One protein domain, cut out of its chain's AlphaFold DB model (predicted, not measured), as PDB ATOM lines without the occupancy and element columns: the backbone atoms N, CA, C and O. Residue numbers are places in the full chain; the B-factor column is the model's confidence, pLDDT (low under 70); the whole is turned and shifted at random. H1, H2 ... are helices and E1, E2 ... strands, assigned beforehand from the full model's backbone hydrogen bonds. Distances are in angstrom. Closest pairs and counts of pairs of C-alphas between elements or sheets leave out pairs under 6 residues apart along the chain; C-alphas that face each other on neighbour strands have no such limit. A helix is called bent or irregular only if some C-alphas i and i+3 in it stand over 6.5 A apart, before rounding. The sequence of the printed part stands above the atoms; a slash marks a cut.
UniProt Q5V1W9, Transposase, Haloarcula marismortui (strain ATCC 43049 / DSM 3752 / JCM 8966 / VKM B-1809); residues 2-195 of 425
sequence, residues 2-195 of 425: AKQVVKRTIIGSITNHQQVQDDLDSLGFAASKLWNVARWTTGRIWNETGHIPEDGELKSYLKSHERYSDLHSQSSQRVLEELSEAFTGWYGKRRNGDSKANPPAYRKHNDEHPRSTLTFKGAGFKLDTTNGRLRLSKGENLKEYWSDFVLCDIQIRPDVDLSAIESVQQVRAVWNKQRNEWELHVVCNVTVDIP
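What this domain is: This is residues 2 to 195 of the 425 residues of the protein "Transposase" of Haloarcula marismortui (strain ATCC 43049 / DSM 3752 / JCM 8966 / VKM B-1809) (UniProt Q5V1W9). A seven-stranded sheet, curled like part of a barrel, wraps round the first half of one long helix, H1; the second half of H1 runs out beyond the sheet, where H3 crosses it and H2 packs on H3. Past bends at residues 7 and 189, E1 and E7 run side by side as a two-stranded arm. The printed part has 194 residues, with three named helices and seven named strands in the order E1 H1 H2 H3 E2 E3 E4 E5 E6 E7, of mixed class. The sheet's order is E2, E6, E7, E1, E5, E4, E3, all antiparallel. The whole is compact, with a radius of gyration of the C-alphas of 18.4 A and spans of 54 by 51 by 32 A.

How they stand to each other: The strongly twisted sheet is a folded sheet, bent back into two leaves: E2, residues 118 to 121, E6, 165 to 176, and E7, 181 to 194, face E5, 149 to 156, E4, 133 to 137, and E3, 125 to 128, with E1, 2 to 14, as the hinge. E3, E4 and E5 form a meander, each strand the antiparallel neighbour of the one before. Pairs within hydrogen-bond range include N 120 and O 171 for E2 and E6, 2.8 A; N 172 and O 185 for E6 and E7, 2.8 A; N 8 and O 188 for E7 and E1, 2.8 A; N 13 and O 155 for E1 and E5, 2.9 A; N 150 and O 136 for E5 and E4, 2.8 A; and N 128 and O 133 for E4 and E3, 2.8 A. The sheet curls round H1, residues 17 to 49, at its residues 17 to 32; the closest C-alphas of H1 and E5 are those of Val 20 and Val 150, 6.4 A. H3, residues 73 to 95, only grazes the sheet, with residues 73 to 79. H1 touches H3 with residues 31 to 39 alone, at a steep tilt of 48 degrees, closest at C-alphas Trp 35 and Val 79, 6.2 A. H2, residues 55 to 62, touches H3, closest at C-alphas Asp 55 and Glu 81, 5.1 A, and is not on the sheet. Every O i to N i+4 pair is within hydrogen-bond range in H2 and H3, and 27 of 29 in H1.

Where its parts are: E1 begins at C-alpha 2 (471.524, 388.035, 355.912) and spans 35.2 A. H1 spans 45.7 A and is irregular, with C-alphas 19 and 22 7.6 A apart. H3 spans 33.0 A, E6 24.0 A and E5 20.8 A. E7 spans 36.8 A, ending at C-alpha 194 (468.683, 389.389, 359.997).

The domain as a whole: The C-alphas farthest apart are those of Glu 48 and Pro 195, 57.7 A. The printed part has no cut. The links H3 to E2 and E4 to E5 are long. Mean pLDDT of the printed part is 87.5; residues 2, 111 to 112, 144 to 147, 159, 161 to 166 and 194 to 195 are under 70.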
ATOM      1  N   ALA A   2     470.964 389.377 355.826       66.19
ATOM      2  CA  ALA A   2     471.524 388.035 355.912       66.19
ATOM      3  C   ALA A   2     470.403 387.063 356.300       66.19
ATOM      4  O   ALA A   2     469.569 387.386 357.138       66.19
ATOM      5  N   LYS A   3     470.368 385.881 355.682       72.94
ATOM      6  CA  LYS A   3     469.402 384.834 356.030       72.94
ATOM      7  C   LYS A   3     470.055 383.865 357.000       72.94
ATOM      8  O   LYS A   3     471.049 383.235 356.641       72.94
ATOM      9  N   GLN A   4     469.498 383.733 358.199       75.19
ATOM     10  CA  GLN A   4     469.905 382.711 359.160       75.19
ATOM     11  C   GLN A   4     468.828 381.640 359.253       75.19
ATOM     12  O   GLN A   4     467.645 381.937 359.386       75.19
ATOM     13  N   VAL A   5     469.256 380.381 359.196       78.94
ATOM     14  CA  VAL A   5     468.370 379.235 359.380       78.94
ATOM     15  C   VAL A   5     468.430 378.802 360.837       78.94
ATOM     16  O   VAL A   5     469.479 378.373 361.315       78.94
ATOM     17  N   VAL A   6     467.294 378.880 361.524       78.06
ATOM     18  CA  VAL A   6     467.172 378.537 362.943       78.06
ATOM     19  C   VAL A   6     466.231 377.349 363.126       78.06
ATOM     20  O   VAL A   6     465.224 377.214 362.427       78.06
ATOM     21  N   LYS A   7     466.541 376.449 364.066       83.19
ATOM     22  CA  LYS A   7     465.669 375.304 364.379       83.19
ATOM     23  C   LYS A   7     464.588 375.731 365.370       83.19
ATOM     24  O   LYS A   7     464.894 376.268 366.433       83.19
ATOM     25  N   ARG A   8     463.325 375.437 365.068       83.19
ATOM     26  CA  ARG A   8     462.164 375.761 365.907       83.19
ATOM     27  C   ARG A   8     461.266 374.554 366.120       83.19
ATOM     28  O   ARG A   8     461.279 373.603 365.343       83.19
ATOM     29  N   THR A   9     460.512 374.590 367.216       88.31
ATOM     30  CA  THR A   9     459.469 373.605 367.522       88.31
ATOM     31  C   THR A   9     458.130 374.315 367.594       88.31
ATOM     32  O   THR A   9     457.876 375.082 368.520       88.31
ATOM     33  N   ILE A  10     457.269 374.040 366.624       87.19
ATOM     34  CA  ILE A  10     455.907 374.552 366.564       87.19
ATOM     35  C   ILE A  10     454.990 373.516 367.212       87.19
ATOM     36  O   ILE A  10     454.988 372.352 366.818       87.19
ATOM     37  N   ILE A  11     454.222 373.928 368.217       90.00
ATOM     38  CA  ILE A  11     453.253 373.063 368.899       90.00
ATOM     39  C   ILE A  11     451.883 373.286 368.257       90.00
ATOM     40  O   ILE A  11     451.404 374.421 368.203       90.00
ATOM     41  N   GLY A  12     451.271 372.208 367.776       90.31
ATOM     42  CA  GLY A  12     449.914 372.180 367.245       90.31
ATOM     43  C   GLY A  12     449.005 371.271 368.071       90.31
ATOM     44  O   GLY A  12     449.399 370.167 368.459       90.31
ATOM     45  N   SER A  13     447.780 371.730 368.317       92.25
ATOM     46  CA  SER A  13     446.709 370.908 368.885       92.25
ATOM     47  C   SER A  13     446.059 370.052 367.802       92.25
ATOM     48  O   SER A  13     445.932 370.491 366.657       92.25
ATOM     49  N   ILE A  14     445.610 368.853 368.166       94.62
ATOM     50  CA  ILE A  14     444.910 367.944 367.255       94.62
ATOM     51  C   ILE A  14     443.407 368.223 367.342       94.62
ATOM     52  O   ILE A  14     442.796 367.985 368.380       94.62
ATOM     53  N   THR A  15     442.787 368.712 366.269       93.69
ATOM     54  CA  THR A  15     441.355 369.065 366.283       93.69
ATOM     55  C   THR A  15     440.456 367.837 366.158       93.69
ATOM     56  O   THR A  15     439.373 367.799 366.739       93.69
ATOM     57  N   ASN A  16     440.923 366.790 365.476       94.69
ATOM     58  CA  ASN A  16     440.252 365.495 365.375       94.69
ATOM     59  C   ASN A  16     440.740 364.480 366.431       94.69
ATOM     60  O   ASN A  16     440.750 363.278 366.174       94.69
ATOM     61  N   HIS A  17     441.146 364.949 367.620       93.94
ATOM     62  CA  HIS A  17     441.798 364.130 368.655       93.94
ATOM     63  C   HIS A  17     441.030 362.844 368.992       93.94
ATOM     64  O   HIS A  17     441.621 361.768 368.968       93.94
ATOM     65  N   GLN A  18     439.706 362.928 369.159       92.06
ATOM     66  CA  GLN A  18     438.843 361.777 369.460       92.06
ATOM     67  C   GLN A  18     438.930 360.648 368.416       92.06
ATOM     68  O   GLN A  18     438.691 359.493 368.750       92.06
ATOM     69  N   GLN A  19     439.253 360.969 367.158       91.94
ATOM     70  CA  GLN A  19     439.369 359.987 366.074       91.94
ATOM     71  C   GLN A  19     440.740 359.306 366.043       91.94
ATOM     72  O   GLN A  19     440.859 358.211 365.505       91.94
ATOM     73  N   VAL A  20     441.778 359.954 366.580       93.06
ATOM     74  CA  VAL A  20     443.174 359.495 366.469       93.06
ATOM     75  C   VAL A  20     443.790 359.068 367.798       93.06
ATOM     76  O   VAL A  20     444.891 358.521 367.809       93.06
ATOM     77  N   GLN A  21     443.118 359.326 368.922       93.25
ATOM     78  CA  GLN A  21     443.663 359.079 370.253       93.25
ATOM     79  C   GLN A  21     444.053 357.614 370.462       93.25
ATOM     80  O   GLN A  21     445.158 357.366 370.932       93.25
ATOM     81  N   ASP A  22     443.198 356.659 370.093       91.75
ATOM     82  CA  ASP A  22     443.451 355.229 370.330       91.75
ATOM     83  C   ASP A  22     444.664 354.718 369.537       91.75
ATOM     84  O   ASP A  22     445.484 353.942 370.040       91.75
ATOM     85  N   ASP A  23     444.830 355.219 368.312       92.19
ATOM     86  CA  ASP A  23     445.997 354.938 367.481       92.19
ATOM     87  C   ASP A  23     447.280 355.518 368.095       92.19
ATOM     88  O   ASP A  23     448.313 354.845 368.160       92.19
ATOM     89  N   LEU A  24     447.229 356.770 368.560       93.81
ATOM     90  CA  LEU A  24     448.365 357.430 369.204       93.81
ATOM     91  C   LEU A  24     448.712 356.788 370.552       93.81
ATOM     92  O   LEU A  24     449.894 356.622 370.859       93.81
ATOM     93  N   ASP A  25     447.713 356.359 371.323       92.56
ATOM     94  CA  ASP A  25     447.885 355.602 372.565       92.56
ATOM     95  C   ASP A  25     448.566 354.256 372.285       92.56
ATOM     96  O   ASP A  25     449.544 353.910 372.954       92.56
ATOM     97  N   SER A  26     448.130 353.547 371.241       92.00
ATOM     98  CA  SER A  26     448.727 352.277 370.807       92.00
ATOM     99  C   SER A  26     450.187 352.441 370.384       92.00
ATOM    100  O   SER A  26     451.055 351.667 370.799       92.00
ATOM    101  N   LEU A  27     450.494 353.485 369.612       93.69
ATOM    102  CA  LEU A  27     451.867 353.806 369.234       93.69
ATOM    103  C   LEU A  27     452.703 354.196 370.465       93.69
ATOM    104  O   LEU A  27     453.806 353.680 370.657       93.69
ATOM    105  N   GLY A  28     452.189 355.060 371.345       93.31
ATOM    106  CA  GLY A  28     452.884 355.495 372.561       93.31
ATOM    107  C   GLY A  28     453.198 354.322 373.493       93.31
ATOM    108  O   GLY A  28     454.281 354.244 374.082       93.31
ATOM    109  N   PHE A  29     452.286 353.358 373.567       92.62
ATOM    110  CA  PHE A  29     452.469 352.098 374.269       92.62
ATOM    111  C   PHE A  29     453.548 351.216 373.623       92.62
ATOM    112  O   PHE A  29     454.429 350.705 374.324       92.62
ATOM    113  N   ALA A  30     453.537 351.076 372.295       93.31
ATOM    114  CA  ALA A  30     454.566 350.352 371.549       93.31
ATOM    115  C   ALA A  30     455.970 350.942 371.773       93.31
ATOM    116  O   ALA A  30     456.922 350.199 372.023       93.31
ATOM    117  N   ALA A  31     456.097 352.272 371.797       95.12
ATOM    118  CA  ALA A  31     457.353 352.949 372.123       95.12
ATOM    119  C   ALA A  31     457.834 352.643 373.549       95.12
ATOM    120  O   ALA A  31     459.008 352.325 373.749       95.12
ATOM    121  N   SER A  32     456.932 352.659 374.536       94.62
ATOM    122  CA  SER A  32     457.250 352.252 375.913       94.62
ATOM    123  C   SER A  32     457.725 350.796 375.990       94.62
ATOM    124  O   SER A  32     458.686 350.495 376.702       94.62
ATOM    125  N   LYS A  33     457.101 349.884 375.234       93.62
ATOM    126  CA  LYS A  33     457.521 348.477 375.168       93.62
ATOM    127  C   LYS A  33     458.898 348.308 374.538       93.62
ATOM    128  O   LYS A  33     459.735 347.627 375.126       93.62
ATOM    129  N   LEU A  34     459.146 348.932 373.387       95.81
ATOM    130  CA  LEU A  34     460.441 348.847 372.712       95.81
ATOM    131  C   LEU A  34     461.566 349.410 373.592       95.81
ATOM    132  O   LEU A  34     462.604 348.765 373.728       95.81
ATOM    133  N   TRP A  35     461.333 350.545 374.261       96.19
ATOM    134  CA  TRP A  35     462.262 351.091 375.257       96.19
ATOM    135  C   TRP A  35     462.593 350.071 376.346       96.19
ATOM    136  O   TRP A  35     463.757 349.855 376.664       96.19
ATOM    137  N   ASN A  36     461.576 349.421 376.917       95.12
ATOM    138  CA  ASN A  36     461.758 348.454 377.998       95.12
ATOM    139  C   ASN A  36     462.552 347.221 377.545       95.12
ATOM    140  O   ASN A  36     463.441 346.776 378.270       95.12
ATOM    141  N   VAL A  37     462.277 346.704 376.344       96.12
ATOM    142  CA  VAL A  37     463.040 345.600 375.737       96.12
ATOM    143  C   VAL A  37     464.500 346.002 375.531       96.12
ATOM    144  O   VAL A  37     465.411 345.266 375.914       96.12
ATOM    145  N   ALA A  38     464.736 347.189 374.974       96.69
ATOM    146  CA  ALA A  38     466.080 347.692 374.733       96.69
ATOM    147  C   ALA A  38     466.843 347.932 376.039       96.69
ATOM    148  O   ALA A  38     467.963 347.458 376.189       96.69
ATOM    149  N   ARG A  39     466.210 348.550 377.042       95.88
ATOM    150  CA  ARG A  39     466.801 348.780 378.367       95.88
ATOM    151  C   ARG A  39     467.133 347.472 379.077       95.88
ATOM    152  O   ARG A  39     468.166 347.378 379.741       95.88
ATOM    153  N   TRP A  40     466.261 346.469 378.976       95.56
ATOM    154  CA  TRP A  40     466.534 345.129 379.501       95.56
ATOM    155  C   TRP A  40     467.755 344.508 378.810       95.56
ATOM    156  O   TRP A  40     468.658 344.019 379.489       95.56
ATOM    157  N   THR A  41     467.816 344.610 377.480       95.31
ATOM    158  CA  THR A  41     468.929 344.112 376.655       95.31
ATOM    159  C   THR A  41     470.247 344.788 377.033       95.31
ATOM    160  O   THR A  41     471.223 344.102 377.329       95.31
ATOM    161  N   THR A  42     470.263 346.121 377.127       95.06
ATOM    162  CA  THR A  42     471.413 346.903 377.598       95.06
ATOM    163  C   THR A  42     471.878 346.446 378.975       95.06
ATOM    164  O   THR A  42     473.065 346.221 379.173       95.06
ATOM    165  N   GLY A  43     470.954 346.253 379.924       93.38
ATOM    166  CA  GLY A  43     471.302 345.779 381.263       93.38
ATOM    167  C   GLY A  43     471.946 344.389 381.262       93.38
ATOM    168  O   GLY A  43     472.886 344.156 382.015       93.38
ATOM    169  N   ARG A  44     471.482 343.473 380.403       94.50
ATOM    170  CA  ARG A  44     472.098 342.145 380.240       94.50
ATOM    171  C   ARG A  44     473.512 342.259 379.678       94.50
ATOM    172  O   ARG A  44     474.420 341.691 380.267       94.50
ATOM    173  N   ILE A  45     473.702 343.019 378.600       93.38
ATOM    174  CA  ILE A  45     475.024 343.221 377.988       93.38
ATOM    175  C   ILE A  45     475.985 343.850 378.999       93.38
ATOM    176  O   ILE A  45     477.083 343.334 379.198       93.38
ATOM    177  N   TRP A  46     475.553 344.898 379.702       92.69
ATOM    178  CA  TRP A  46     476.357 345.569 380.721       92.69
ATOM    179  C   TRP A  46     476.760 344.630 381.860       92.69
ATOM    180  O   TRP A  46     477.920 344.616 382.255       92.69
ATOM    181  N   ASN A  47     475.835 343.817 382.375       92.06
ATOM    182  CA  ASN A  47     476.139 342.900 383.474       92.06
ATOM    183  C   ASN A  47     477.158 341.819 383.087       92.06
ATOM    184  O   ASN A  47     477.935 341.396 383.937       92.06
ATOM    185  N   GLU A  48     477.149 341.370 381.830       94.38
ATOM    186  CA  GLU A  48     478.048 340.312 381.349       94.38
ATOM    187  C   GLU A  48     479.399 340.867 380.856       94.38
ATOM    188  O   GLU A  48     480.415 340.184 380.949       94.38
ATOM    189  N   THR A  49     479.430 342.093 380.319       93.56
ATOM    190  CA  THR A  49     480.604 342.632 379.596       93.56
ATOM    191  C   THR A  49     481.172 343.930 380.169       93.56
ATOM    192  O   THR A  49     482.294 344.303 379.837       93.56
ATOM    193  N   GLY A  50     480.413 344.652 380.995       88.88
ATOM    194  CA  GLY A  50     480.740 346.013 381.429       88.88
ATOM    195  C   GLY A  50     480.598 347.087 380.341       88.88
ATOM    196  O   GLY A  50     480.953 348.238 380.588       88.88
ATOM    197  N   HIS A  51     480.093 346.743 379.151       90.69
ATOM    198  CA  HIS A  51     479.899 347.660 378.020       90.69
ATOM    199  C   HIS A  51     478.441 348.127 377.910       90.69
ATOM    200  O   HIS A  51     477.519 347.319 378.046       90.69
ATOM    201  N   ILE A  52     478.213 349.429 377.674       92.38
ATOM    202  CA  ILE A  52     476.880 349.950 377.316       92.38
ATOM    203  C   ILE A  52     476.807 349.960 375.794       92.38
ATOM    204  O   ILE A  52     477.572 350.704 375.185       92.38
ATOM    205  N   PRO A  53     475.883 349.205 375.180       92.25
ATOM    206  CA  PRO A  53     475.730 349.225 373.743       92.25
ATOM    207  C   PRO A  53     475.294 350.607 373.248       92.25
ATOM    208  O   PRO A  53     474.382 351.227 373.807       92.25
ATOM    209  N   GLU A  54     475.919 351.056 372.166       93.06
ATOM    210  CA  GLU A  54     475.536 352.281 371.467       93.06
ATOM    211  C   GLU A  54     474.233 352.083 370.672       93.06
ATOM    212  O   GLU A  54     473.745 350.964 370.465       93.06
ATOM    213  N   ASP A  55     473.636 353.180 370.201       92.44
ATOM    214  CA  ASP A  55     472.379 353.137 369.452       92.44
ATOM    215  C   ASP A  55     472.492 352.276 368.182       92.44
ATOM    216  O   ASP A  55     471.560 351.537 367.861       92.44
ATOM    217  N   GLY A  56     473.632 352.309 367.484       94.25
ATOM    218  CA  GLY A  56     473.893 351.476 366.305       94.25
ATOM    219  C   GLY A  56     473.857 349.972 366.600       94.25
ATOM    220  O   GLY A  56     473.281 349.194 365.828       94.25
ATOM    221  N   GLU A  57     474.407 349.563 367.745       94.88
ATOM    222  CA  GLU A  57     474.412 348.170 368.205       94.88
ATOM    223  C   GLU A  57     472.993 347.723 368.575       94.88
ATOM    224  O   GLU A  57     472.518 346.688 368.099       94.88
ATOM    225  N   LEU A  58     472.267 348.551 369.338       94.81
ATOM    226  CA  LEU A  58     470.875 348.288 369.714       94.81
ATOM    227  C   LEU A  58     469.955 348.194 368.495       94.81
ATOM    228  O   LEU A  58     469.131 347.281 368.417       94.81
ATOM    229  N   LYS A  59     470.100 349.108 367.527       95.94
ATOM    230  CA  LYS A  59     469.336 349.098 366.270       95.94
ATOM    231  C   LYS A  59     469.565 347.810 365.497       95.94
ATOM    232  O   LYS A  59     468.604 347.239 364.993       95.94
ATOM    233  N   SER A  60     470.814 347.360 365.408       95.94
ATOM    234  CA  SER A  60     471.170 346.137 364.688       95.94
ATOM    235  C   SER A  60     470.609 344.898 365.383       95.94
ATOM    236  O   SER A  60     469.992 344.059 364.728       95.94
ATOM    237  N   TYR A  61     470.751 344.820 366.708       94.94
ATOM    238  CA  TYR A  61     470.293 343.688 367.510       94.94
ATOM    239  C   TYR A  61     468.762 343.564 367.558       94.94
ATOM    240  O   TYR A  61     468.218 342.468 367.455       94.94
ATOM    241  N   LEU A  62     468.045 344.685 367.686       95.69
ATOM    242  CA  LEU A  62     466.588 344.689 367.850       95.69
ATOM    243  C   LEU A  62     465.811 344.787 366.538       95.69
ATOM    244  O   LEU A  62     464.586 344.710 366.570       95.69
ATOM    245  N   LYS A  63     466.477 344.917 365.386       93.12
ATOM    246  CA  LYS A  63     465.817 345.082 364.079       93.12
ATOM    247  C   LYS A  63     464.817 343.969 363.751       93.12
ATOM    248  O   LYS A  63     463.826 344.228 363.080       93.12
ATOM    249  N   SER A  64     465.093 342.742 364.195       92.19
ATOM    250  CA  SER A  64     464.239 341.565 363.986       92.19
ATOM    251  C   SER A  64     463.299 341.269 365.158       92.19
ATOM    252  O   SER A  64     462.595 340.263 365.137       92.19
ATOM    253  N   HIS A  65     463.311 342.090 366.209       94.62
ATOM    254  CA  HIS A  65     462.456 341.892 367.373       94.62
ATOM    255  C   HIS A  65     461.013 342.301 367.049       94.62
ATOM    256  O   HIS A  65     460.800 343.352 366.450       94.62
ATOM    257  N   GLU A  66     460.011 341.542 367.517       93.00
ATOM    258  CA  GLU A  66     458.587 341.810 367.227       93.00
ATOM    259  C   GLU A  66     458.187 343.272 367.505       93.00
ATOM    260  O   GLU A  66     457.579 343.932 366.669       93.00
ATOM    261  N   ARG A  67     458.634 343.819 368.644       92.38
ATOM    262  CA  ARG A  67     458.343 345.195 369.089       92.38
ATOM    263  C   ARG A  67     458.973 346.284 368.235       92.38
ATOM    264  O   ARG A  67     458.534 347.425 368.308       92.38
ATOM    265  N   TYR A  68     459.990 345.963 367.442       93.69
ATOM    266  CA  TYR A  68     460.566 346.927 366.511       93.69
ATOM    267  C   TYR A  68     459.586 347.240 365.373       93.69
ATOM    268  O   TYR A  68     459.535 348.380 364.916       93.69
ATOM    269  N   SER A  69     458.776 346.259 364.964       92.69
ATOM    270  CA  SER A  69     457.769 346.401 363.905       92.69
ATOM    271  C   SER A  69     456.433 346.973 364.393       92.69
ATOM    272  O   SER A  69     455.561 347.250 363.569       92.69
ATOM    273  N   ASP A  70     456.266 347.202 365.703       92.62
ATOM    274  CA  ASP A  70     455.092 347.895 366.259       92.62
ATOM    275  C   ASP A  70     455.088 349.395 365.888       92.62
ATOM    276  O   ASP A  70     454.037 350.028 365.853       92.62
ATOM    277  N   LEU A  71     456.244 349.978 365.549       92.88
ATOM    278  CA  LEU A  71     456.369 351.370 365.104       92.88
ATOM    279  C   LEU A  71     456.941 351.456 363.687       92.88
ATOM    280  O   LEU A  71     457.535 350.514 363.163       92.88
ATOM    281  N   HIS A  72     456.798 352.626 363.059       94.19
ATOM    282  CA  HIS A  72     457.549 352.923 361.844       94.19
ATOM    283  C   HIS A  72     459.060 352.818 362.121       94.19
ATOM    284  O   HIS A  72     459.535 353.253 363.170       94.19
ATOM    285  N   SER A  73     459.832 352.295 361.164       92.81
ATOM    286  CA  SER A  73     461.257 351.966 361.347       92.81
ATOM    287  C   SER A  73     462.095 353.115 361.931       92.81
ATOM    288  O   SER A  73     462.886 352.898 362.845       92.81
ATOM    289  N   GLN A  74     461.890 354.347 361.456       93.56
ATOM    290  CA  GLN A  74     462.592 355.531 361.971       93.56
ATOM    291  C   GLN A  74     462.161 355.920 363.394       93.56
ATOM    292  O   GLN A  74     462.963 356.471 364.147       93.56
ATOM    293  N   SER A  75     460.917 355.630 363.770       95.69
ATOM    294  CA  SER A  75     460.414 355.851 365.127       95.69
ATOM    295  C   SER A  75     460.997 354.818 366.089       95.69
ATOM    296  O   SER A  75     461.478 355.200 367.152       95.69
ATOM    297  N   SER A  76     461.077 353.544 365.684       96.19
ATOM    298  CA  SER A  76     461.778 352.498 366.445       96.19
ATOM    299  C   SER A  76     463.240 352.862 366.676       96.19
ATOM    300  O   SER A  76     463.717 352.830 367.806       96.19
ATOM    301  N   GLN A  77     463.941 353.292 365.622       95.56
ATOM    302  CA  GLN A  77     465.323 353.767 365.724       95.56
ATOM    303  C   GLN A  77     465.462 354.920 366.713       95.56
ATOM    304  O   GLN A  77     466.389 354.907 367.519       95.56
ATOM    305  N   ARG A  78     464.542 355.892 366.687       95.81
ATOM    306  CA  ARG A  78     464.608 357.038 367.595       95.81
ATOM    307  C   ARG A  78     464.395 356.645 369.057       95.81
ATOM    308  O   ARG A  78     465.083 357.185 369.910       95.81
ATOM    309  N   VAL A  79     463.523 355.677 369.355       96.12
ATOM    310  CA  VAL A  79     463.372 355.142 370.725       96.12
ATOM    311  C   VAL A  79     464.693 354.554 371.242       96.12
ATOM    312  O   VAL A  79     465.031 354.738 372.410       96.12
ATOM    313  N   LEU A  80     465.455 353.874 370.379       96.81
ATOM    314  CA  LEU A  80     466.760 353.301 370.735       96.81
ATOM    315  C   LEU A  80     467.851 354.372 370.884       96.81
ATOM    316  O   LEU A  80     468.666 354.280 371.796       96.81
ATOM    317  N   GLU A  81     467.833 355.404 370.036       95.94
ATOM    318  CA  GLU A  81     468.705 356.582 370.169       95.94
ATOM    319  C   GLU A  81     468.450 357.311 371.494       95.94
ATOM    320  O   GLU A  81     469.393 357.565 372.235       95.94
ATOM    321  N   GLU A  82     467.184 357.575 371.843       94.88
ATOM    322  CA  GLU A  82     466.814 358.202 373.121       94.88
ATOM    323  C   GLU A  82     467.320 357.395 374.324       94.88
ATOM    324  O   GLU A  82     467.726 357.964 375.337       94.88
ATOM    325  N   LEU A  83     467.278 356.061 374.238       95.81
ATOM    326  CA  LEU A  83     467.771 355.199 375.308       95.81
ATOM    327  C   LEU A  83     469.292 355.298 375.436       95.81
ATOM    328  O   LEU A  83     469.800 355.414 376.552       95.81
ATOM    329  N   SER A  84     470.005 355.261 374.309       94.12
ATOM    330  CA  SER A  84     471.459 355.411 374.278       94.12
ATOM    331  C   SER A  84     471.885 356.773 374.837       94.12
ATOM    332  O   SER A  84     472.712 356.820 375.743       94.12
ATOM    333  N   GLU A  85     471.233 357.865 374.419       94.06
ATOM    334  CA  GLU A  85     471.434 359.218 374.964       94.06
ATOM    335  C   GLU A  85     471.235 359.254 376.489       94.06
ATOM    336  O   GLU A  85     472.050 359.823 377.218       94.06
ATOM    337  N   ALA A  86     470.183 358.600 376.994       93.38
ATOM    338  CA  ALA A  86     469.897 358.543 378.424       93.38
ATOM    339  C   ALA A  86     470.970 357.766 379.210       93.38
ATOM    340  O   ALA A  86     471.342 358.176 380.314       93.38
ATOM    341  N   PHE A  87     471.494 356.667 378.657       93.75
ATOM    342  CA  PHE A  87     472.607 355.936 379.268       93.75
ATOM    343  C   PHE A  87     473.916 356.728 379.220       93.75
ATOM    344  O   PHE A  87     474.616 356.765 380.230       93.75
ATOM    345  N   THR A  88     474.222 357.398 378.108       90.69
ATOM    346  CA  THR A  88     475.401 358.266 377.975       90.69
ATOM    347  C   THR A  88     475.366 359.394 379.000       90.69
ATOM    348  O   THR A  88     476.348 359.612 379.709       90.69
ATOM    349  N   GLY A  89     474.215 360.055 379.162       88.44
ATOM    350  CA  GLY A  89     474.033 361.092 380.177       88.44
ATOM    351  C   GLY A  89     474.206 360.562 381.604       88.44
ATOM    352  O   GLY A  89     474.908 361.170 382.413       88.44
ATOM    353  N   TRP A  90     473.618 359.405 381.919       92.62
ATOM    354  CA  TRP A  90     473.798 358.762 383.225       92.62
ATOM    355  C   TRP A  90     475.262 358.395 383.501       92.62
ATOM    356  O   TRP A  90     475.788 358.682 384.579       92.62
ATOM    357  N   TYR A  91     475.930 357.775 382.533       88.81
ATOM    358  CA  TYR A  91     477.305 357.320 382.691       88.81
ATOM    359  C   TYR A  91     478.289 358.495 382.775       88.81
ATOM    360  O   TYR A  91     479.226 358.447 383.572       88.81
ATOM    361  N   GLY A  92     478.026 359.587 382.047       88.12
ATOM    362  CA  GLY A  92     478.743 360.855 382.190       88.12
ATOM    363  C   GLY A  92     478.665 361.411 383.615       88.12
ATOM    364  O   GLY A  92     479.699 361.694 384.213       88.12
ATOM    365  N   LYS A  93     477.467 361.459 384.218       86.25
ATOM    366  CA  LYS A  93     477.299 361.885 385.623       86.25
ATOM    367  C   LYS A  93     478.089 361.015 386.601       86.25
ATOM    368  O   LYS A  93     478.761 361.536 387.483       86.25
ATOM    369  N   ARG A  94     478.060 359.691 386.414       85.25
ATOM    370  CA  ARG A  94     478.819 358.742 387.250       85.25
ATOM    371  C   ARG A  94     480.327 358.946 387.129       85.25
ATOM    372  O   ARG A  94     481.021 358.875 388.139       85.25
ATOM    373  N   ARG A  95     480.833 359.207 385.919       86.94
ATOM    374  CA  ARG A  95     482.250 359.537 385.692       86.94
ATOM    375  C   ARG A  95     482.653 360.854 386.350       86.94
ATOM    376  O   ARG A  95     483.770 360.944 386.843       86.94
ATOM    377  N   ASN A  96     481.735 361.813 386.419       86.19
ATOM    378  CA  ASN A  96     481.945 363.106 387.068       86.19
ATOM    379  C   ASN A  96     481.739 363.066 388.597       86.19
ATOM    380  O   ASN A  96     481.637 364.112 389.219       86.19
ATOM    381  N   GLY A  97     481.665 361.879 389.214       83.12
ATOM    382  CA  GLY A  97     481.620 361.726 390.673       83.12
ATOM    383  C   GLY A  97     480.220 361.633 391.291       83.12
ATOM    384  O   GLY A  97     480.110 361.333 392.480       83.12
ATOM    385  N   ASP A  98     479.141 361.782 390.512       83.88
ATOM    386  CA  ASP A  98     477.777 361.640 391.037       83.88
ATOM    387  C   ASP A  98     477.448 360.162 391.313       83.88
ATOM    388  O   ASP A  98     476.960 359.397 390.470       83.88
ATOM    389  N   SER A  99     477.717 359.747 392.550       82.62
ATOM    390  CA  SER A  99     477.448 358.395 393.034       82.62
ATOM    391  C   SER A  99     475.950 358.083 393.200       82.62
ATOM    392  O   SER A  99     475.592 356.906 393.308       82.62
ATOM    393  N   LYS A 100     475.072 359.095 393.169       85.00
ATOM    394  CA  LYS A 100     473.614 358.963 393.327       85.00
ATOM    395  C   LYS A 100     472.872 358.928 391.986       85.00
ATOM    396  O   LYS A 100     471.676 358.633 391.965       85.00
ATOM    397  N   ALA A 101     473.554 359.187 390.869       84.62
ATOM    398  CA  ALA A 101     472.963 359.126 389.536       84.62
ATOM    399  C   ALA A 101     472.405 357.724 389.216       84.62
ATOM    400  O   ALA A 101     473.133 356.723 389.178       84.62
ATOM    401  N   ASN A 102     471.105 357.664 388.920       87.56
ATOM    402  CA  ASN A 102     470.394 356.429 388.587       87.56
ATOM    403  C   ASN A 102     470.372 356.176 387.071       87.56
ATOM    404  O   ASN A 102     470.187 357.128 386.307       87.56
ATOM    405  N   PRO A 103     470.510 354.913 386.622       89.75
ATOM    406  CA  PRO A 103     470.391 354.579 385.209       89.75
ATOM    407  C   PRO A 103     468.962 354.812 384.700       89.75
ATOM    408  O   PRO A 103     468.016 354.825 385.494       89.75
ATOM    409  N   PRO A 104     468.777 354.913 383.372       92.12
ATOM    410  CA  PRO A 104     467.456 354.998 382.763       92.12
ATOM    411  C   PRO A 104     466.520 353.883 383.254       92.12
ATOM    412  O   PRO A 104     466.832 352.682 383.202       92.12
ATOM    413  N   ALA A 105     465.356 354.297 383.753       91.38
ATOM    414  CA  ALA A 105     464.347 353.404 384.297       91.38
ATOM    415  C   ALA A 105     463.492 352.759 383.193       91.38
ATOM    416  O   ALA A 105     463.466 353.193 382.036       91.38
ATOM    417  N   TYR A 106     462.756 351.715 383.573       91.19
ATOM    418  CA  TYR A 106     461.691 351.175 382.735       91.19
ATOM    419  C   TYR A 106     460.552 352.196 382.606       91.19
ATOM    420  O   TYR A 106     460.151 352.833 383.577       91.19
ATOM    421  N   ARG A 107     459.989 352.316 381.405       90.62
ATOM    422  CA  ARG A 107     458.763 353.066 381.115       90.62
ATOM    423  C   ARG A 107     457.548 352.191 381.471       90.62
ATOM    424  O   ARG A 107     456.911 351.608 380.588       90.62
ATOM    425  N   LYS A 108     457.293 352.031 382.773       83.31
ATOM    426  CA  LYS A 108     456.149 351.313 383.373       83.31
ATOM    427  C   LYS A 108     455.959 351.793 384.821       83.31
ATOM    428  O   LYS A 108     456.952 351.957 385.528       83.31
ATOM    429  N   HIS A 109     454.721 352.006 385.259       70.06
ATOM    430  CA  HIS A 109     454.375 352.259 386.660       70.06
ATOM    431  C   HIS A 109     453.167 351.396 387.037       70.06
ATOM    432  O   HIS A 109     452.099 351.554 386.456       70.06
ATOM    433  N   ASN A 110     453.344 350.451 387.968       70.69
ATOM    434  CA  ASN A 110     452.402 349.334 388.161       70.69
ATOM    435  C   ASN A 110     452.075 348.693 386.810       70.69
ATOM    436  O   ASN A 110     453.006 348.508 386.045       70.69
ATOM    437  N   ASP A 111     450.825 348.380 386.479       62.94
ATOM    438  CA  ASP A 111     450.471 347.812 385.168       62.94
ATOM    439  C   ASP A 111     450.265 348.851 384.059       62.94
ATOM    440  O   ASP A 111     450.063 348.492 382.897       62.94
ATOM    441  N   GLU A 112     450.401 350.137 384.379       68.00
ATOM    442  CA  GLU A 112     450.263 351.211 383.409       68.00
ATOM    443  C   GLU A 112     451.584 351.503 382.697       68.00
ATOM    444  O   GLU A 112     452.672 351.593 383.279       68.00
ATOM    445  N   HIS A 113     451.479 351.694 381.389       71.25
ATOM    446  CA  HIS A 113     452.578 352.155 380.563       71.25
ATOM    447  C   HIS A 113     452.353 353.626 380.220       71.25
ATOM    448  O   HIS A 113     451.250 353.999 379.821       71.25
ATOM    449  N   PRO A 114     453.384 354.479 380.336       78.81
ATOM    450  CA  PRO A 114     453.230 355.869 379.965       78.81
ATOM    451  C   PRO A 114     452.991 355.979 378.457       78.81
ATOM    452  O   PRO A 114     453.565 355.226 377.662       78.81
ATOM    453  N   ARG A 115     452.199 356.979 378.069       84.94
ATOM    454  CA  ARG A 115     452.110 357.473 376.692       84.94
ATOM    455  C   ARG A 115     453.438 358.129 376.316       84.94
ATOM    456  O   ARG A 115     453.654 359.315 376.558       84.94
ATOM    457  N   SER A 116     454.374 357.313 375.833       91.44
ATOM    458  CA  SER A 116     455.702 357.782 375.440       91.44
ATOM    459  C   SER A 116     455.609 358.751 374.273       91.44
ATOM    460  O   SER A 116     454.814 358.548 373.360       91.44
ATOM    461  N   THR A 117     456.480 359.759 374.266       93.00
ATOM    462  CA  THR A 117     456.664 360.602 373.085       93.00
ATOM    463  C   THR A 117     457.058 359.747 371.886       93.00
ATOM    464  O   THR A 117     457.964 358.917 371.973       93.00
ATOM    465  N   LEU A 118     456.388 359.981 370.764       94.06
ATOM    466  CA  LEU A 118     456.674 359.334 369.492       94.06
ATOM    467  C   LEU A 118     457.347 360.333 368.586       94.06
ATOM    468  O   LEU A 118     456.826 361.426 368.408       94.06
ATOM    469  N   THR A 119     458.460 359.950 367.980       95.81
ATOM    470  CA  THR A 119     459.174 360.815 367.045       95.81
ATOM    471  C   THR A 119     459.144 360.203 365.649       95.81
ATOM    472  O   THR A 119     459.512 359.044 365.451       95.81
ATOM    473  N   PHE A 120     458.725 360.993 364.670       94.12
ATOM    474  CA  PHE A 120     458.652 360.651 363.258       94.12
ATOM    475  C   PHE A 120     459.681 361.500 362.508       94.12
ATOM    476  O   PHE A 120     459.583 362.725 362.490       94.12
ATOM    477  N   LYS A 121     460.685 360.855 361.904       91.94
ATOM    478  CA  LYS A 121     461.639 361.506 360.985       91.94
ATOM    479  C   LYS A 121     461.032 361.569 359.572       91.94
ATOM    480  O   LYS A 121     459.931 361.068 359.367       91.94
ATOM    481  N   GLY A 122     461.727 362.172 358.606       87.56
ATOM    482  CA  GLY A 122     461.164 362.549 357.296       87.56
ATOM    483  C   GLY A 122     460.396 361.474 356.504       87.56
ATOM    484  O   GLY A 122     459.487 361.827 355.764       87.56
ATOM    485  N   ALA A 123     460.689 360.177 356.660       88.38
ATOM    486  CA  ALA A 123     459.914 359.117 355.993       88.38
ATOM    487  C   ALA A 123     458.684 358.662 356.803       88.38
ATOM    488  O   ALA A 123     457.781 358.030 356.266       88.38
ATOM    489  N   GLY A 124     458.653 358.975 358.099       89.19
ATOM    490  CA  GLY A 124     457.587 358.611 359.025       89.19
ATOM    491  C   GLY A 124     456.394 359.567 359.034       89.19
ATOM    492  O   GLY A 124     455.395 359.227 359.666       89.19
ATOM    493  N   PHE A 125     456.450 360.715 358.350       93.25
ATOM    494  CA  PHE A 125     455.328 361.655 358.286       93.25
ATOM    495  C   PHE A 125     455.163 362.321 356.910       93.25
ATOM    496  O   PHE A 125     456.091 362.356 356.106       93.25
ATOM    497  N   LYS A 126     453.975 362.880 356.647       91.06
ATOM    498  CA  LYS A 126     453.724 363.838 355.557       91.06
ATOM    499  C   LYS A 126     452.880 364.994 356.083       91.06
ATOM    500  O   LYS A 126     451.820 364.746 356.653       91.06
ATOM    501  N   LEU A 127     453.349 366.224 355.883       88.75
ATOM    502  CA  LEU A 127     452.637 367.448 356.246       88.75
ATOM    503  C   LEU A 127     451.971 368.044 355.002       88.75
ATOM    504  O   LEU A 127     452.639 368.303 354.006       88.75
ATOM    505  N   ASP A 128     450.665 368.260 355.086       87.25
ATOM    506  CA  ASP A 128     449.871 369.047 354.150       87.25
ATOM    507  C   ASP A 128     449.590 370.404 354.805       87.25
ATOM    508  O   ASP A 128     448.733 370.529 355.683       87.25
ATOM    509  N   THR A 129     450.364 371.413 354.405       80.62
ATOM    510  CA  THR A 129     450.258 372.778 354.933       80.62
ATOM    511  C   THR A 129     449.017 373.509 354.431       80.62
ATOM    512  O   THR A 129     448.554 374.421 355.106       80.62
ATOM    513  N   THR A 130     448.442 373.109 353.291       80.25
ATOM    514  CA  THR A 130     447.246 373.746 352.721       80.25
ATOM    515  C   THR A 130     446.001 373.421 353.535       80.25
ATOM    516  O   THR A 130     445.176 374.298 353.771       80.25
ATOM    517  N   ASN A 131     445.873 372.169 353.982       83.69
ATOM    518  CA  ASN A 131     444.714 371.714 354.755       83.69
ATOM    519  C   ASN A 131     444.995 371.569 356.254       83.69
ATOM    520  O   ASN A 131     444.107 371.149 356.991       83.69
ATOM    521  N   GLY A 132     446.219 371.865 356.705       85.56
ATOM    522  CA  GLY A 132     446.620 371.672 358.098       85.56
ATOM    523  C   GLY A 132     446.506 370.209 358.524       85.56
ATOM    524  O   GLY A 132     445.936 369.910 359.568       85.56
ATOM    525  N   ARG A 133     447.007 369.276 357.707       90.75
ATOM    526  CA  ARG A 133     446.915 367.833 357.978       90.75
ATOM    527  C   ARG A 133     448.274 367.190 358.106       90.75
ATOM    528  O   ARG A 133     449.183 367.458 357.326       90.75
ATOM    529  N   LEU A 134     448.391 366.271 359.052       92.31
ATOM    530  CA  LEU A 134     449.608 365.524 359.298       92.31
ATOM    531  C   LEU A 134     449.333 364.026 359.265       92.31
ATOM    532  O   LEU A 134     448.616 363.480 360.099       92.31
ATOM    533  N   ARG A 135     449.932 363.351 358.287       93.62
ATOM    534  CA  ARG A 135     449.919 361.893 358.181       93.62
ATOM    535  C   ARG A 135     451.113 361.331 358.941       93.62
ATOM    536  O   ARG A 135     452.242 361.663 358.595       93.62
ATOM    537  N   LEU A 136     450.877 360.446 359.904       94.38
ATOM    538  CA  LEU A 136     451.899 359.761 360.701       94.38
ATOM    539  C   LEU A 136     451.887 358.263 360.401       94.38
ATOM    540  O   LEU A 136     450.840 357.626 360.442       94.38
ATOM    541  N   SER A 137     453.039 357.688 360.083       92.69
ATOM    542  CA  SER A 137     453.130 356.290 359.644       92.69
ATOM    543  C   SER A 137     453.055 355.314 360.820       92.69
ATOM    544  O   SER A 137     453.748 355.499 361.820       92.69
ATOM    545  N   LYS A 138     452.270 354.241 360.675       90.69
ATOM    546  CA  LYS A 138     452.193 353.147 361.658       90.69
ATOM    547  C   LYS A 138     453.279 352.090 361.411       90.69
ATOM    548  O   LYS A 138     453.804 351.963 360.299       90.69
ATOM    549  N   GLY A 139     453.611 351.326 362.452       86.88
ATOM    550  CA  GLY A 139     454.400 350.100 362.312       86.88
ATOM    551  C   GLY A 139     453.602 348.991 361.642       86.88
ATOM    552  O   GLY A 139     452.377 349.012 361.675       86.88
ATOM    553  N   GLU A 140     454.292 348.036 361.023       85.75
ATOM    554  CA  GLU A 140     453.681 346.923 360.285       85.75
ATOM    555  C   GLU A 140     452.670 346.138 361.127       85.75
ATOM    556  O   GLU A 140     451.570 345.875 360.652       85.75
ATOM    557  N   ASN A 141     452.989 345.867 362.397       84.75
ATOM    558  CA  ASN A 141     452.114 345.104 363.294       84.75
ATOM    559  C   ASN A 141     450.834 345.857 363.692       84.75
ATOM    560  O   ASN A 141     449.890 345.240 364.175       84.75
ATOM    561  N   LEU A 142     450.812 347.184 363.527       81.75
ATOM    562  CA  LEU A 142     449.676 348.047 363.865       81.75
ATOM    563  C   LEU A 142     448.898 348.512 362.626       81.75
ATOM    564  O   LEU A 142     448.011 349.358 362.737       81.75
ATOM    565  N   LYS A 143     449.229 348.006 361.432       81.19
ATOM    566  CA  LYS A 143     448.450 348.289 360.225       81.19
ATOM    567  C   LYS A 143     447.208 347.408 360.218       81.19
ATOM    568  O   LYS A 143     447.302 346.199 360.026       81.19
ATOM    569  N   GLU A 144     446.040 348.020 360.356       67.62
ATOM    570  CA  GLU A 144     444.786 347.366 359.993       67.62
ATOM    571  C   GLU A 144     444.508 347.576 358.495       67.62
ATOM    572  O   GLU A 144     444.951 348.566 357.913       67.62
ATOM    573  N   TYR A 145     443.749 346.666 357.868       52.34
ATOM    574  CA  TYR A 145     443.468 346.557 356.415       52.34
ATOM    575  C   TYR A 145     443.024 347.854 355.681       52.34
ATOM    576  O   TYR A 145     442.922 347.879 354.459       52.34
ATOM    577  N   TRP A 146     442.742 348.929 356.415       50.22
ATOM    578  CA  TRP A 146     442.035 350.138 356.013       50.22
ATOM    579  C   TRP A 146     442.783 351.439 356.375       50.22
ATOM    580  O   TRP A 146     442.457 352.482 355.809       50.22
ATOM    581  N   SER A 147     443.827 351.410 357.222       65.12
ATOM    582  CA  SER A 147     444.700 352.576 357.451       65.12
ATOM    583  C   SER A 147     446.134 352.192 357.851       65.12
ATOM    584  O   SER A 147     446.397 351.633 358.913       65.12
ATOM    585  N   ASP A 148     447.113 352.540 357.007       83.88
ATOM    586  CA  ASP A 148     448.546 352.372 357.301       83.88
ATOM    587  C   ASP A 148     449.162 353.579 358.044       83.88
ATOM    588  O   ASP A 148     450.373 353.636 358.279       83.88
ATOM    589  N   PHE A 149     448.329 354.557 358.411       89.69
ATOM    590  CA  PHE A 149     448.713 355.830 359.013       89.69
ATOM    591  C   PHE A 149     447.654 356.368 359.976       89.69
ATOM    592  O   PHE A 149     446.487 355.998 359.901       89.69
ATOM    593  N   VAL A 150     448.077 357.291 360.836       91.94
ATOM    594  CA  VAL A 150     447.218 358.174 361.632       91.94
ATOM    595  C   VAL A 150     447.127 359.516 360.909       91.94
ATOM    596  O   VAL A 150     448.162 360.076 360.540       91.94
ATOM    597  N   LEU A 151     445.919 360.023 360.666       94.25
ATOM    598  CA  LEU A 151     445.707 361.325 360.026       94.25
ATOM    599  C   LEU A 151     445.232 362.344 361.057       94.25
ATOM    600  O   LEU A 151     444.081 362.307 361.478       94.25
ATOM    601  N   CYS A 152     446.113 363.255 361.444       93.50
ATOM    602  CA  CYS A 152     445.806 364.311 362.398       93.50
ATOM    603  C   CYS A 152     445.466 365.606 361.660       93.50
ATOM    604  O   CYS A 152     446.271 366.089 360.863       93.50
ATOM    605  N   ASP A 153     444.312 366.191 361.961       93.06
ATOM    606  CA  ASP A 153     444.016 367.581 361.629       93.06
ATOM    607  C   ASP A 153     444.684 368.457 362.703       93.06
ATOM    608  O   ASP A 153     444.428 368.303 363.902       93.06
ATOM    609  N   ILE A 154     445.603 369.328 362.285       90.56
ATOM    610  CA  ILE A 154     446.412 370.157 363.176       90.56
ATOM    611  C   ILE A 154     445.957 371.607 363.144       90.56
ATOM    612  O   ILE A 154     445.818 372.222 362.090       90.56
ATOM    613  N   GLN A 155     445.796 372.175 364.332       88.00
ATOM    614  CA  GLN A 155     445.630 373.605 364.517       88.00
ATOM    615  C   GLN A 155     446.864 374.152 365.223       88.00
ATOM    616  O   GLN A 155     447.177 373.784 366.356       88.00
ATOM    617  N   ILE A 156     447.573 375.026 364.520       84.88
ATOM    618  CA  ILE A 156     448.720 375.767 365.035       84.88
ATOM    619  C   ILE A 156     448.258 377.185 365.380       84.88
ATOM    620  O   ILE A 156     447.182 377.625 364.967       84.88
ATOM    621  N   ARG A 157     449.038 377.881 366.208       77.81
ATOM    622  CA  ARG A 157     448.739 379.262 366.579       77.81
ATOM    623  C   ARG A 157     448.698 380.177 365.335       77.81
ATOM    624  O   ARG A 157     449.501 379.974 364.428       77.81
ATOM    625  N   PRO A 158     447.792 381.175 365.286       70.94
ATOM    626  CA  PRO A 158     447.579 382.001 364.090       70.94
ATOM    627  C   PRO A 158     448.782 382.856 363.675       70.94
ATOM    628  O   PRO A 158     448.864 383.276 362.528       70.94
ATOM    629  N   ASP A 159     449.687 383.138 364.612       69.06
ATOM    630  CA  ASP A 159     450.918 383.907 364.417       69.06
ATOM    631  C   ASP A 159     452.032 383.110 363.722       69.06
ATOM    632  O   ASP A 159     453.063 383.679 363.371       69.06
ATOM    633  N   VAL A 160     451.842 381.805 363.511       73.00
ATOM    634  CA  VAL A 160     452.825 380.939 362.859       73.00
ATOM    635  C   VAL A 160     452.341 380.563 361.466       73.00
ATOM    636  O   VAL A 160     451.380 379.809 361.304       73.00
ATOM    637  N   ASP A 161     453.061 381.038 360.454       67.44
ATOM    638  CA  ASP A 161     452.807 380.655 359.073       67.44
ATOM    639  C   ASP A 161     453.483 379.315 358.745       67.44
ATOM    640  O   ASP A 161     454.704 379.208 358.620       67.44
ATOM    641  N   LEU A 162     452.667 378.273 358.574       67.06
ATOM    642  CA  LEU A 162     453.112 376.954 358.121       67.06
ATOM    643  C   LEU A 162     453.800 376.994 356.747       67.06
ATOM    644  O   LEU A 162     454.592 376.102 356.446       67.06
ATOM    645  N   SER A 163     453.495 377.987 355.908       63.38
ATOM    646  CA  SER A 163     454.095 378.137 354.580       63.38
ATOM    647  C   SER A 163     455.533 378.665 354.627       63.38
ATOM    648  O   SER A 163     456.308 378.393 353.712       63.38
ATOM    649  N   ALA A 164     455.924 379.318 355.730       60.53
ATOM    650  CA  ALA A 164     457.294 379.765 355.988       60.53
ATOM    651  C   ALA A 164     458.224 378.628 356.460       60.53
ATOM    652  O   ALA A 164     459.425 378.831 356.653       60.53
ATOM    653  N   ILE A 165     457.692 377.418 356.657       66.75
ATOM    654  CA  ILE A 165     458.486 376.249 357.030       66.75
ATOM    655  C   ILE A 165     459.255 375.750 355.805       66.75
ATOM    656  O   ILE A 165     458.712 375.044 354.957       66.75
ATOM    657  N   GLU A 166     460.549 376.059 355.742       61.41
ATOM    658  CA  GLU A 166     461.405 375.609 354.638       61.41
ATOM    659  C   GLU A 166     461.663 374.100 354.675       61.41
ATOM    660  O   GLU A 166     461.776 373.447 353.637       61.41
ATOM    661  N   SER A 167     461.776 373.519 355.875       76.75
ATOM    662  CA  SER A 167     461.922 372.070 356.032       76.75
ATOM    663  C   SER A 167     461.492 371.583 357.412       76.75
ATOM    664  O   SER A 167     462.042 371.981 358.443       76.75
ATOM    665  N   VAL A 168     460.532 370.656 357.442       84.94
ATOM    666  CA  VAL A 168     460.208 369.893 358.653       84.94
ATOM    667  C   VAL A 168     461.235 368.777 358.811       84.94
ATOM    668  O   VAL A 168     461.374 367.917 357.946       84.94
ATOM    669  N   GLN A 169     461.945 368.782 359.932       88.19
ATOM    670  CA  GLN A 169     462.992 367.813 360.251       88.19
ATOM    671  C   GLN A 169     462.406 366.563 360.912       88.19
ATOM    672  O   GLN A 169     462.759 365.429 360.582       88.19
ATOM    673  N   GLN A 170     461.496 366.774 361.861       92.38
ATOM    674  CA  GLN A 170     460.806 365.705 362.571       92.38
ATOM    675  C   GLN A 170     459.487 366.206 363.153       92.38
ATOM    676  O   GLN A 170     459.321 367.390 363.432       92.38
ATOM    677  N   VAL A 171     458.582 365.276 363.410       94.25
ATOM    678  CA  VAL A 171     457.350 365.512 364.161       94.25
ATOM    679  C   VAL A 171     457.400 364.674 365.421       94.25
ATOM    680  O   VAL A 171     457.767 363.501 365.361       94.25
ATOM    681  N   ARG A 172     456.999 365.239 366.559       96.12
ATOM    682  CA  ARG A 172     456.825 364.483 367.797       96.12
ATOM    683  C   ARG A 172     455.370 364.510 368.240       96.12
ATOM    684  O   ARG A 172     454.827 365.591 368.424       96.12
ATOM    685  N   ALA A 173     454.758 363.349 368.449       96.06
ATOM    686  CA  ALA A 173     453.508 363.260 369.194       96.06
ATOM    687  C   ALA A 173     453.849 363.195 370.683       96.06
ATOM    688  O   ALA A 173     454.571 362.296 371.125       96.06
ATOM    689  N   VAL A 174     453.384 364.181 371.445       94.56
ATOM    690  CA  VAL A 174     453.686 364.352 372.865       94.56
ATOM    691  C   VAL A 174     452.383 364.302 373.643       94.56
ATOM    692  O   VAL A 174     451.431 365.006 373.325       94.56
ATOM    693  N   TRP A 175     452.337 363.462 374.673       93.06
ATOM    694  CA  TRP A 175     451.190 363.419 375.562       93.06
ATOM    695  C   TRP A 175     451.232 364.587 376.548       93.06
ATOM    696  O   TRP A 175     452.094 364.639 377.435       93.06
ATOM    697  N   ASN A 176     450.279 365.506 376.425       88.31
ATOM    698  CA  ASN A 176     450.099 366.587 377.373       88.31
ATOM    699  C   ASN A 176     449.259 366.084 378.553       88.31
ATOM    700  O   ASN A 176     448.029 366.093 378.528       88.31
ATOM    701  N   LYS A 177     449.940 365.665 379.627       81.25
ATOM    702  CA  LYS A 177     449.286 365.176 380.854       81.25
ATOM    703  C   LYS A 177     448.303 366.175 381.466       81.25
ATOM    704  O   LYS A 177     447.369 365.752 382.128       81.25
ATOM    705  N   GLN A 178     448.529 367.476 381.287       74.00
ATOM    706  CA  GLN A 178     447.699 368.509 381.906       74.00
ATOM    707  C   GLN A 178     446.370 368.678 381.173       74.00
ATOM    708  O   GLN A 178     445.343 368.909 381.803       74.00
ATOM    709  N   ARG A 179     446.406 368.576 379.844       80.62
ATOM    710  CA  ARG A 179     445.229 368.688 378.978       80.62
ATOM    711  C   ARG A 179     444.566 367.340 378.691       80.62
ATOM    712  O   ARG A 179     443.468 367.312 378.154       80.62
ATOM    713  N   ASN A 180     445.215 366.241 379.081       85.56
ATOM    714  CA  ASN A 180     444.779 364.876 378.801       85.56
ATOM    715  C   ASN A 180     444.562 364.641 377.292       85.56
ATOM    716  O   ASN A 180     443.619 363.970 376.882       85.56
ATOM    717  N   GLU A 181     445.444 365.212 376.470       91.88
ATOM    718  CA  GLU A 181     445.385 365.132 375.010       91.88
ATOM    719  C   GLU A 181     446.787 364.954 374.407       91.88
ATOM    720  O   GLU A 181     447.813 365.207 375.047       91.88
ATOM    721  N   TRP A 182     446.828 364.510 373.153       95.31
ATOM    722  CA  TRP A 182     448.052 364.453 372.362       95.31
ATOM    723  C   TRP A 182     448.250 365.786 371.645       95.31
ATOM    724  O   TRP A 182     447.325 366.301 371.021       95.31
ATOM    725  N   GLU A 183     449.475 366.295 371.679       95.06
ATOM    726  CA  GLU A 183     449.911 367.471 370.931       95.06
ATOM    727  C   GLU A 183     450.990 367.069 369.920       95.06
ATOM    728  O   GLU A 183     451.750 366.117 370.128       95.06
ATOM    729  N   LEU A 184     451.064 367.800 368.809       94.50
ATOM    730  CA  LEU A 184     452.052 367.571 367.760       94.50
ATOM    731  C   LEU A 184     453.092 368.684 367.768       94.50
ATOM    732  O   LEU A 184     452.794 369.847 367.529       94.50
ATOM    733  N   HIS A 185     454.334 368.307 368.040       94.06
ATOM    734  CA  HIS A 185     455.489 369.188 368.029       94.06
ATOM    735  C   HIS A 185     456.203 369.029 366.685       94.06
ATOM    736  O   HIS A 185     456.911 368.045 366.454       94.06
ATOM    737  N   VAL A 186     456.012 369.991 365.793       90.81
ATOM    738  CA  VAL A 186     456.641 370.048 364.474       90.81
ATOM    739  C   VAL A 186     457.988 370.747 364.620       90.81
ATOM    740  O   VAL A 186     458.048 371.940 364.903       90.81
ATOM    741  N   VAL A 187     459.080 370.002 364.463       90.06
ATOM    742  CA  VAL A 187     460.437 370.551 364.510       90.06
ATOM    743  C   VAL A 187     460.862 370.900 363.095       90.06
ATOM    744  O   VAL A 187     460.999 370.014 362.248       90.06
ATOM    745  N   CYS A 188     461.095 372.178 362.844       86.75
ATOM    746  CA  CYS A 188     461.388 372.706 361.524       86.75
ATOM    747  C   CYS A 188     462.541 373.699 361.546       86.75
ATOM    748  O   CYS A 188     462.886 374.254 362.587       86.75
ATOM    749  N   ASN A 189     463.122 373.920 360.377       84.12
ATOM    750  CA  ASN A 189     464.002 375.049 360.143       84.12
ATOM    751  C   ASN A 189     463.164 376.229 359.645       84.12
ATOM    752  O   ASN A 189     462.319 376.054 358.763       84.12
ATOM    753  N   VAL A 190     463.397 377.398 360.229       78.50
ATOM    754  CA  VAL A 190     462.771 378.666 359.856       78.50
ATOM    755  C   VAL A 190     463.882 379.599 359.405       78.50
ATOM    756  O   VAL A 190     464.914 379.692 360.074       78.50
ATOM    757  N   THR A 191     463.687 380.264 358.270       75.44
ATOM    758  CA  THR A 191     464.596 381.323 357.833       75.44
ATOM    759  C   THR A 191     464.170 382.633 358.453       75.44
ATOM    760  O   THR A 191     463.020 383.049 358.329       75.44
ATOM    761  N   VAL A 192     465.124 383.265 359.116       73.62
ATOM    762  CA  VAL A 192     464.980 384.569 359.741       73.62
ATOM    763  C   VAL A 192     465.810 385.561 358.941       73.62
ATOM    764  O   VAL A 192     466.988 385.315 358.654       73.62
ATOM    765  N   ASP A 193     465.181 386.672 358.568       71.56
ATOM    766  CA  ASP A 193     465.867 387.801 357.958       71.56
ATOM    767  C   ASP A 193     466.545 388.621 359.057       71.56
ATOM    768  O   ASP A 193     465.890 389.218 359.910       71.56
ATOM    769  N   ILE A 194     467.874 388.648 359.034       68.25
ATOM    770  CA  ILE A 194     468.683 389.389 359.997       68.25
ATOM    771  C   ILE A 194     469.086 390.733 359.382       68.25
ATOM    772  O   ILE A 194     469.558 390.769 358.228       68.25
ATOM    773  N   PRO A 195     468.934 391.847 360.124       62.41
ATOM    774  CA  PRO A 195     469.467 393.139 359.711       62.41
ATOM    775  C   PRO A 195     470.960 393.024 359.364       62.41
ATOM    776  O   PRO A 195     471.750 392.509 360.146       62.41
TER     777      PRO A 195